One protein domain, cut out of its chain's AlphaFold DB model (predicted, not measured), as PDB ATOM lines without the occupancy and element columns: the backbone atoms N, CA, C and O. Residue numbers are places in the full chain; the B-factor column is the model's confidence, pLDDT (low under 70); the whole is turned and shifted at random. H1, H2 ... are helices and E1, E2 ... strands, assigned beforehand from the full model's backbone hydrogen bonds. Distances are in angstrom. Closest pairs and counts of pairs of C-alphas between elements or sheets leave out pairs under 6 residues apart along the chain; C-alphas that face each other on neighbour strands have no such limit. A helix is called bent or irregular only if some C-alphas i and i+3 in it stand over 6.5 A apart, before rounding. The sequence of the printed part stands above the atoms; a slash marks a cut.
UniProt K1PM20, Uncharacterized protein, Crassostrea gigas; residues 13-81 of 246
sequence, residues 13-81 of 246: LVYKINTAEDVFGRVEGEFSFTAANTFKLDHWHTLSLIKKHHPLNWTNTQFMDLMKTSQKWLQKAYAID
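What this domain is: This is residues 13 to 81 of the 246 residues of an uncharacterized protein of Crassostrea gigas (UniProt K1PM20). What is the main picture? A small two-stranded hairpin, E1 and E2, packs lengthwise on one long helix, H2, and the short irregular helix H1 lies on the side of the hairpin away from H2. What is it made of? The printed part has 69 residues, with H1, E1, E2 and H2 in that order along the chain; the sheet, E1 - E2, is antiparallel and the class is mixed, helices and strands. How large is it? It is compact, with a radius of gyration of the C-alphas of 12.0 A and spans of 34 by 23 by 19 A.

Where its parts are: Where do the elements begin? H1 is residues 13 to 18, from C-alpha 13 at (185.079, 185.435, 174.345), 8.7 A long; it is irregular, with C-alphas 13 and 16 8.4 A apart. What follows? E1 is residues 32 to 36, 13.6 A, and E2 residues 46 to 50, 13.5 A. H2 is residues 60 to 80, 30.7 A, ending at C-alpha 80 at (178.611, 207.229, 157.108).

How they stand to each other: How do the strands pair? E1 and E2 form a hairpin, antiparallel at 155 degrees, with N 35 and O 47 2.8 A apart, within hydrogen-bond range. What is near them? The closest C-alphas of E1 and H2 are those of Ser 32 and Leu 66, 5.1 A; of E2 and H2, those of Ser 48 and Ser 70, 6.2 A. For H1 and E1 they are those of Tyr 15 and Ala 35, 7.5 A, while H1 is apart from E2 and H2. Are the helix backbones complete? In H2 every O i to N i+4 pair is within hydrogen-bond range, in H1 1 of 2.

The domain as a whole: Is it cut, and which link is long? The printed part has no cut, and the link from H1 to E1, residues 19 to 31, is long. How far does it reach? The two C-alphas farthest apart, those of Asn 57 and Asp 81, are 35.4 A apart. Where is confidence low? The model's pLDDT is under 70 at residue 13, residues 38 to 42 and residues 55 to 56.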
ATOM      1  N   LEU A  13     186.314 186.224 174.266       57.44
ATOM      2  CA  LEU A  13     185.079 185.435 174.345       57.44
ATOM      3  C   LEU A  13     183.937 186.192 175.037       57.44
ATOM      4  O   LEU A  13     182.778 185.956 174.703       57.44
ATOM      5  N   VAL A  14     184.235 187.149 175.928       73.62
ATOM      6  CA  VAL A  14     183.225 188.041 176.536       73.62
ATOM      7  C   VAL A  14     183.213 189.409 175.845       73.62
ATOM      8  O   VAL A  14     183.088 190.465 176.466       73.62
ATOM      9  N   TYR A  15     183.358 189.401 174.517       74.12
ATOM     10  CA  TYR A  15     183.531 190.609 173.708       74.12
ATOM     11  C   TYR A  15     182.428 191.653 173.886       74.12
ATOM     12  O   TYR A  15     182.707 192.841 173.759       74.12
ATOM     13  N   LYS A  16     181.194 191.244 174.206       79.50
ATOM     14  CA  LYS A  16     180.064 192.174 174.360       79.50
ATOM     15  C   LYS A  16     180.253 193.181 175.492       79.50
ATOM     16  O   LYS A  16     179.731 194.281 175.388       79.50
ATOM     17  N   ILE A  17     180.992 192.813 176.538       81.19
ATOM     18  CA  ILE A  17     181.269 193.695 177.684       81.19
ATOM     19  C   ILE A  17     182.722 194.182 177.707       81.19
ATOM     20  O   ILE A  17     182.991 195.258 178.225       81.19
ATOM     21  N   ASN A  18     183.650 193.416 177.122       79.19
ATOM     22  CA  ASN A  18     185.088 193.688 177.203       79.19
ATOM     23  C   ASN A  18     185.659 194.409 175.974       79.19
ATOM     24  O   ASN A  18     186.862 194.643 175.912       79.19
ATOM     25  N   THR A  19     184.838 194.736 174.974       81.00
ATOM     26  CA  THR A  19     185.307 195.474 173.795       81.00
ATOM     27  C   THR A  19     184.339 196.584 173.429       81.00
ATOM     28  O   THR A  19     183.126 196.420 173.554       81.00
ATOM     29  N   ALA A  20     184.870 197.696 172.931       84.06
ATOM     30  CA  ALA A  20     184.055 198.796 172.442       84.06
ATOM     31  C   ALA A  20     183.340 198.429 171.130       84.06
ATOM     32  O   ALA A  20     183.674 197.447 170.451       84.06
ATOM     33  N   GLU A  21     182.355 199.244 170.773       87.75
ATOM     34  CA  GLU A  21     181.668 199.208 169.486       87.75
ATOM     35  C   GLU A  21     181.803 200.549 168.762       87.75
ATOM     36  O   GLU A  21     182.066 201.582 169.379       87.75
ATOM     37  N   ASP A  22     181.662 200.525 167.439       89.25
ATOM     38  CA  ASP A  22     181.638 201.742 166.633       89.25
ATOM     39  C   ASP A  22     180.285 202.455 166.755       89.25
ATOM     40  O   ASP A  22     179.307 201.901 167.250       89.25
ATOM     41  N   VAL A  23     180.194 203.682 166.231       89.94
ATOM     42  CA  VAL A  23     178.974 204.517 166.273       89.94
ATOM     43  C   VAL A  23     177.736 203.864 165.640       89.94
ATOM     44  O   VAL A  23     176.611 204.263 165.916       89.94
ATOM     45  N   PHE A  24     177.931 202.857 164.788       92.25
ATOM     46  CA  PHE A  24     176.872 202.068 164.150       92.25
ATOM     47  C   PHE A  24     176.667 200.688 164.793       92.25
ATOM     48  O   PHE A  24     176.090 199.779 164.175       92.25
ATOM     49  N   GLY A  25     177.171 200.540 166.017       90.69
ATOM     50  CA  GLY A  25     177.185 199.316 166.791       90.69
ATOM     51  C   GLY A  25     178.140 198.263 166.238       90.69
ATOM     52  O   GLY A  25     178.806 198.425 165.209       90.69
ATOM     53  N   ARG A  26     178.176 197.127 166.928       91.88
ATOM     54  CA  ARG A  26     178.952 195.960 166.511       91.88
ATOM     55  C   ARG A  26     178.389 195.307 165.251       91.88
ATOM     56  O   ARG A  26     177.177 195.194 165.071       91.88
ATOM     57  N   VAL A  27     179.271 194.809 164.386       94.75
ATOM     58  CA  VAL A  27     178.875 193.905 163.301       94.75
ATOM     59  C   VAL A  27     179.163 192.478 163.749       94.75
ATOM     60  O   VAL A  27     180.305 192.132 164.044       94.75
ATOM     61  N   GLU A  28     178.122 191.651 163.817       94.62
ATOM     62  CA  GLU A  28     178.216 190.245 164.213       94.62
ATOM     63  C   GLU A  28     177.791 189.332 163.057       94.62
ATOM     64  O   GLU A  28     176.761 189.544 162.410       94.62
ATOM     65  N   GLY A  29     178.612 188.313 162.805       93.06
ATOM     66  CA  GLY A  29     178.274 187.143 162.002       93.06
ATOM     67  C   GLY A  29     177.911 185.959 162.895       93.06
ATOM     68  O   GLY A  29     177.832 186.071 164.125       93.06
ATOM     69  N   GLU A  30     177.715 184.792 162.289       94.00
ATOM     70  CA  GLU A  30     177.415 183.568 163.039       94.00
ATOM     71  C   GLU A  30     178.625 183.149 163.892       94.00
ATOM     72  O   GLU A  30     178.505 182.916 165.100       94.00
ATOM     73  N   PHE A  31     179.820 183.203 163.303       92.19
ATOM     74  CA  PHE A  31     181.081 182.742 163.885       92.19
ATOM     75  C   PHE A  31     182.085 183.862 164.149       92.19
ATOM     76  O   PHE A  31     183.169 183.582 164.656       92.19
ATOM     77  N   SER A  32     181.752 185.110 163.832       92.62
ATOM     78  CA  SER A  32     182.673 186.247 163.898       92.62
ATOM     79  C   SER A  32     182.018 187.511 164.446       92.62
ATOM     80  O   SER A  32     180.791 187.608 164.537       92.62
ATOM     81  N   PHE A  33     182.838 188.476 164.848       93.56
ATOM     82  CA  PHE A  33     182.396 189.788 165.314       93.56
ATOM     83  C   PHE A  33     183.481 190.840 165.065       93.56
ATOM     84  O   PHE A  33     184.665 190.509 164.969       93.56
ATOM     85  N   THR A  34     183.085 192.108 164.980       92.00
ATOM     86  CA  THR A  34     184.026 193.234 165.014       92.00
ATOM     87  C   THR A  34     184.205 193.748 166.431       92.00
ATOM     88  O   THR A  34     183.281 193.647 167.232       92.00
ATOM     89  N   ALA A  35     185.364 194.305 166.756       89.75
ATOM     90  CA  ALA A  35     185.634 194.990 168.013       89.75
ATOM     91  C   ALA A  35     186.315 196.326 167.725       89.75
ATOM     92  O   ALA A  35     187.416 196.357 167.166       89.75
ATOM     93  N   ALA A  36     185.654 197.419 168.113       84.44
ATOM     94  CA  ALA A  36     186.232 198.743 167.969       84.44
ATOM     95  C   ALA A  36     187.417 198.872 168.929       84.44
ATOM     96  O   ALA A  36     187.367 198.411 170.074       84.44
ATOM     97  N   ASN A  37     188.492 199.491 168.452       71.19
ATOM     98  CA  ASN A  37     189.666 199.763 169.265       71.19
ATOM     99  C   ASN A  37     189.559 201.170 169.867       71.19
ATOM    100  O   ASN A  37     189.165 202.110 169.177       71.19
ATOM    101  N   THR A  38     189.937 201.318 171.135       63.25
ATOM    102  CA  THR A  38     190.067 202.619 171.807       63.25
ATOM    103  C   THR A  38     191.230 203.433 171.225       63.25
ATOM    104  O   THR A  38     191.158 204.657 171.174       63.25
ATOM    105  N   PHE A  39     192.274 202.760 170.727       61.41
ATOM    106  CA  PHE A  39     193.420 203.357 170.039       61.41
ATOM    107  C   PHE A  39     193.343 203.021 168.550       61.41
ATOM    108  O   PHE A  39     193.815 201.977 168.093       61.41
ATOM    109  N   LYS A  40     192.666 203.875 167.783       67.25
ATOM    110  CA  LYS A  40     192.513 203.679 166.341       67.25
ATOM    111  C   LYS A  40     193.728 204.223 165.585       67.25
ATOM    112  O   LYS A  40     194.222 205.294 165.916       67.25
ATOM    113  N   LEU A  41     194.182 203.491 164.566       59.25
ATOM    114  CA  LEU A  41     195.238 203.954 163.656       59.25
ATOM    115  C   LEU A  41     194.736 205.054 162.702       59.25
ATOM    116  O   LEU A  41     195.521 205.878 162.254       59.25
ATOM    117  N   ASP A  42     193.432 205.071 162.421       67.12
ATOM    118  CA  ASP A  42     192.721 206.075 161.620       67.12
ATOM    119  C   ASP A  42     191.261 206.151 162.113       67.12
ATOM    120  O   ASP A  42     190.813 205.284 162.864       67.12
ATOM    121  N   HIS A  43     190.495 207.158 161.700       79.06
ATOM    122  CA  HIS A  43     189.114 207.389 162.125       79.06
ATOM    123  C   HIS A  43     188.234 206.126 162.008       79.06
ATOM    124  O   HIS A  43     187.525 205.754 162.953       79.06
ATOM    125  N   TRP A  44     188.357 205.408 160.885       82.94
ATOM    126  CA  TRP A  44     187.712 204.116 160.648       82.94
ATOM    127  C   TRP A  44     188.722 202.968 160.720       82.94
ATOM    128  O   TRP A  44     189.343 202.594 159.732       82.94
ATOM    129  N   HIS A  45     188.826 202.355 161.898       85.38
ATOM    130  CA  HIS A  45     189.665 201.184 162.150       85.38
ATOM    131  C   HIS A  45     188.997 200.253 163.176       85.38
ATOM    132  O   HIS A  45     188.561 200.711 164.235       85.38
ATOM    133  N   THR A  46     188.936 198.953 162.875       87.06
ATOM    134  CA  THR A  46     188.370 197.914 163.752       87.06
ATOM    135  C   THR A  46     189.204 196.639 163.695       87.06
ATOM    136  O   THR A  46     189.871 196.371 162.698       87.06
ATOM    137  N   LEU A  47     189.090 195.808 164.730       88.12
ATOM    138  CA  LEU A  47     189.480 194.403 164.661       88.12
ATOM    139  C   LEU A  47     188.287 193.554 164.215       88.12
ATOM    140  O   LEU A  47     187.155 193.821 164.621       88.12
ATOM    141  N   SER A  48     188.548 192.516 163.425       86.19
ATOM    142  CA  SER A  48     187.578 191.482 163.059       86.19
ATOM    143  C   SER A  48     188.081 190.135 163.570       86.19
ATOM    144  O   SER A  48     189.216 189.754 163.293       86.19
ATOM    145  N   LEU A  49     187.255 189.407 164.321       87.00
ATOM    146  CA  LEU A  49     187.684 188.236 165.090       87.00
ATOM    147  C   LEU A  49     186.730 187.053 164.899       87.00
ATOM    148  O   LEU A  49     185.513 187.228 164.803       87.00
ATOM    149  N   ILE A  50     187.274 185.831 164.894       87.88
ATOM    150  CA  ILE A  50     186.484 184.594 164.994       87.88
ATOM    151  C   ILE A  50     186.148 184.361 166.474       87.88
ATOM    152  O   ILE A  50     187.015 184.454 167.339       87.88
ATOM    153  N   LYS A  51     184.895 184.011 166.779       89.25
ATOM    154  CA  LYS A  51     184.415 183.709 168.141       89.25
ATOM    155  C   LYS A  51     185.136 182.511 168.772       89.25
ATOM    156  O   LYS A  51     185.222 182.411 169.990       89.25
ATOM    157  N   LYS A  52     185.652 181.585 167.957       84.00
ATOM    158  CA  LYS A  52     186.481 180.462 168.415       84.00
ATOM    159  C   LYS A  52     187.883 180.972 168.760       84.00
ATOM    160  O   LYS A  52     188.568 181.502 167.898       84.00
ATOM    161  N   HIS A  53     188.317 180.746 170.000       75.25
ATOM    162  CA  HIS A  53     189.548 181.332 170.540       75.25
ATOM    163  C   HIS A  53     190.847 180.819 169.895       75.25
ATOM    164  O   HIS A  53     191.839 181.539 169.850       75.25
ATOM    165  N   HIS A  54     190.866 179.580 169.394       75.50
ATOM    166  CA  HIS A  54     192.101 178.982 168.891       75.50
ATOM    167  C   HIS A  54     192.548 179.636 167.566       75.50
ATOM    168  O   HIS A  54     191.850 179.477 166.561       75.50
ATOM    169  N   PRO A  55     193.740 180.262 167.503       65.06
ATOM    170  CA  PRO A  55     194.146 181.081 166.359       65.06
ATOM    171  C   PRO A  55     194.284 180.268 165.066       65.06
ATOM    172  O   PRO A  55     193.905 180.727 163.998       65.06
ATOM    173  N   LEU A  56     194.770 179.027 165.138       69.00
ATOM    174  CA  LEU A  56     195.052 178.221 163.939       69.00
ATOM    175  C   LEU A  56     193.978 177.181 163.585       69.00
ATOM    176  O   LEU A  56     194.142 176.442 162.622       69.00
ATOM    177  N   ASN A  57     192.908 177.064 164.375       75.81
ATOM    178  CA  ASN A  57     191.951 175.961 164.245       75.81
ATOM    179  C   ASN A  57     190.564 176.509 163.915       75.81
ATOM    180  O   ASN A  57     189.677 176.541 164.768       75.81
ATOM    181  N   TRP A  58     190.382 176.935 162.672       83.38
ATOM    182  CA  TRP A  58     189.115 177.417 162.127       83.38
ATOM    183  C   TRP A  58     188.809 176.725 160.798       83.38
ATOM    184  O   TRP A  58     189.701 176.239 160.108       83.38
ATOM    185  N   THR A  59     187.526 176.644 160.454       87.88
ATOM    186  CA  THR A  59     187.061 176.038 159.199       87.88
ATOM    187  C   THR A  59     186.876 177.088 158.106       87.88
ATOM    188  O   THR A  59     186.766 178.283 158.387       87.88
ATOM    189  N   ASN A  60     186.751 176.642 156.851       80.44
ATOM    190  CA  ASN A  60     186.397 177.525 155.735       80.44
ATOM    191  C   ASN A  60     185.096 178.308 156.007       80.44
ATOM    192  O   ASN A  60     185.010 179.492 155.707       80.44
ATOM    193  N   THR A  61     184.100 177.682 156.641       90.88
ATOM    194  CA  THR A  61     182.843 178.350 157.011       90.88
ATOM    195  C   THR A  61     183.076 179.519 157.968       90.88
ATOM    196  O   THR A  61     182.539 180.604 157.754       90.88
ATOM    197  N   GLN A  62     183.912 179.329 158.993       85.62
ATOM    198  CA  GLN A  62     184.233 180.374 159.971       85.62
ATOM    199  C   GLN A  62     185.048 181.510 159.344       85.62
ATOM    200  O   GLN A  62     184.787 182.680 159.615       85.62
ATOM    201  N   PHE A  63     185.993 181.171 158.467       83.81
ATOM    202  CA  PHE A  63     186.755 182.142 157.688       83.81
ATOM    203  C   PHE A  63     185.847 182.991 156.782       83.81
ATOM    204  O   PHE A  63     185.925 184.219 156.788       83.81
ATOM    205  N   MET A  64     184.934 182.352 156.044       89.50
ATOM    206  CA  MET A  64     184.004 183.053 155.155       89.50
ATOM    207  C   MET A  64     183.035 183.957 155.920       89.50
ATOM    208  O   MET A  64     182.708 185.043 155.439       89.50
ATOM    209  N   ASP A  65     182.581 183.538 157.102       92.38
ATOM    210  CA  ASP A  65     181.769 184.385 157.976       92.38
ATOM    211  C   ASP A  65     182.554 185.626 158.435       92.38
ATOM    212  O   ASP A  65     182.052 186.741 158.300       92.38
ATOM    213  N   LEU A  66     183.816 185.467 158.850       89.94
ATOM    214  CA  LEU A  66     184.686 186.584 159.237       89.94
ATOM    215  C   LEU A  66     184.905 187.597 158.105       89.94
ATOM    216  O   LEU A  66     184.821 188.809 158.327       89.94
ATOM    217  N   MET A  67     185.135 187.123 156.879       88.25
ATOM    218  CA  MET A  67     185.300 188.005 155.719       88.25
ATOM    219  C   MET A  67     184.012 188.763 155.389       88.25
ATOM    220  O   MET A  67     184.052 189.970 155.146       88.25
ATOM    221  N   LYS A  68     182.848 188.100 155.458       92.12
ATOM    222  CA  LYS A  68     181.541 188.754 155.266       92.12
ATOM    223  C   LYS A  68     181.257 189.791 156.354       92.12
ATOM    224  O   LYS A  68     180.763 190.873 156.046       92.12
ATOM    225  N   THR A  69     181.577 189.486 157.609       94.75
ATOM    226  CA  THR A  69     181.461 190.418 158.741       94.75
ATOM    227  C   THR A  69     182.346 191.647 158.539       94.75
ATOM    228  O   THR A  69     181.865 192.772 158.670       94.75
ATOM    229  N   SER A  70     183.595 191.448 158.112       87.75
ATOM    230  CA  SER A  70     184.535 192.539 157.818       87.75
ATOM    231  C   SER A  70     184.044 193.425 156.667       87.75
ATOM    232  O   SER A  70     184.030 194.647 156.789       87.75
ATOM    233  N   GLN A  71     183.550 192.831 155.574       89.81
ATOM    234  CA  GLN A  71     182.976 193.588 154.456       89.81
ATOM    235  C   GLN A  71     181.746 194.404 154.866       89.81
ATOM    236  O   GLN A  71     181.626 195.566 154.481       89.81
ATOM    237  N   LYS A  72     180.844 193.828 155.670       95.25
ATOM    238  CA  LYS A  72     179.676 194.550 156.196       95.25
ATOM    239  C   LYS A  72     180.092 195.759 157.033       95.25
ATOM    240  O   LYS A  72     179.472 196.812 156.918       95.25
ATOM    241  N   TRP A  73     181.131 195.623 157.856       95.06
ATOM    242  CA  TRP A  73     181.666 196.739 158.635       95.06
ATOM    243  C   TRP A  73     182.217 197.850 157.735       95.06
ATOM    244  O   TRP A  73     181.828 199.004 157.895       95.06
ATOM    245  N   LEU A  74     183.017 197.501 156.720       88.44
ATOM    246  CA  LEU A  74     183.548 198.466 155.746       88.44
ATOM    247  C   LEU A  74     182.425 199.215 155.011       88.44
ATOM    248  O   LEU A  74     182.483 200.433 154.857       88.44
ATOM    249  N   GLN A  75     181.368 198.505 154.605       91.69
ATOM    250  CA  GLN A  75     180.196 199.111 153.965       91.69
ATOM    251  C   GLN A  75     179.458 200.081 154.894       91.69
ATOM    252  O   GLN A  75     179.009 201.131 154.434       91.69
ATOM    253  N   LYS A  76     179.344 199.758 156.190       95.12
ATOM    254  CA  LYS A  76     178.742 200.655 157.188       95.12
ATOM    255  C   LYS A  76     179.585 201.910 157.411       95.12
ATOM    256  O   LYS A  76     179.027 203.002 157.394       95.12
ATOM    257  N   ALA A  77     180.902 201.765 157.559       89.69
ATOM    258  CA  ALA A  77     181.817 202.899 157.693       89.69
ATOM    259  C   ALA A  77     181.727 203.831 156.471       89.69
ATOM    260  O   ALA A  77     181.476 205.024 156.619       89.69
ATOM    261  N   TYR A  78     181.789 203.272 155.257       86.12
ATOM    262  CA  TYR A  78     181.648 204.041 154.017       86.12
ATOM    263  C   TYR A  78     180.270 204.702 153.863       86.12
ATOM    264  O   TYR A  78     180.150 205.775 153.273       86.12
ATOM    265  N   ALA A  79     179.200 204.076 154.363       93.56
ATOM    266  CA  ALA A  79     177.865 204.668 154.316       93.56
ATOM    267  C   ALA A  79     177.764 205.954 155.151       93.56
ATOM    268  O   ALA A  79     176.992 206.838 154.778       93.56
ATOM    269  N   ILE A  80     178.542 206.052 156.232       92.81
ATOM    270  CA  ILE A  80     178.611 207.229 157.108       92.81
ATOM    271  C   ILE A  80     179.566 208.268 156.537       92.81
ATOM    272  O   ILE A  80     179.207 209.439 156.451       92.81
ATOM    273  N   ASP A  81     180.753 207.839 156.111       86.00
ATOM    274  CA  ASP A  81     181.755 208.726 155.541       86.00
ATOM    275  C   ASP A  81     182.207 208.244 154.159       86.00
ATOM    276  O   ASP A  81     183.013 207.325 153.995       86.00
TER     277      ASP A  81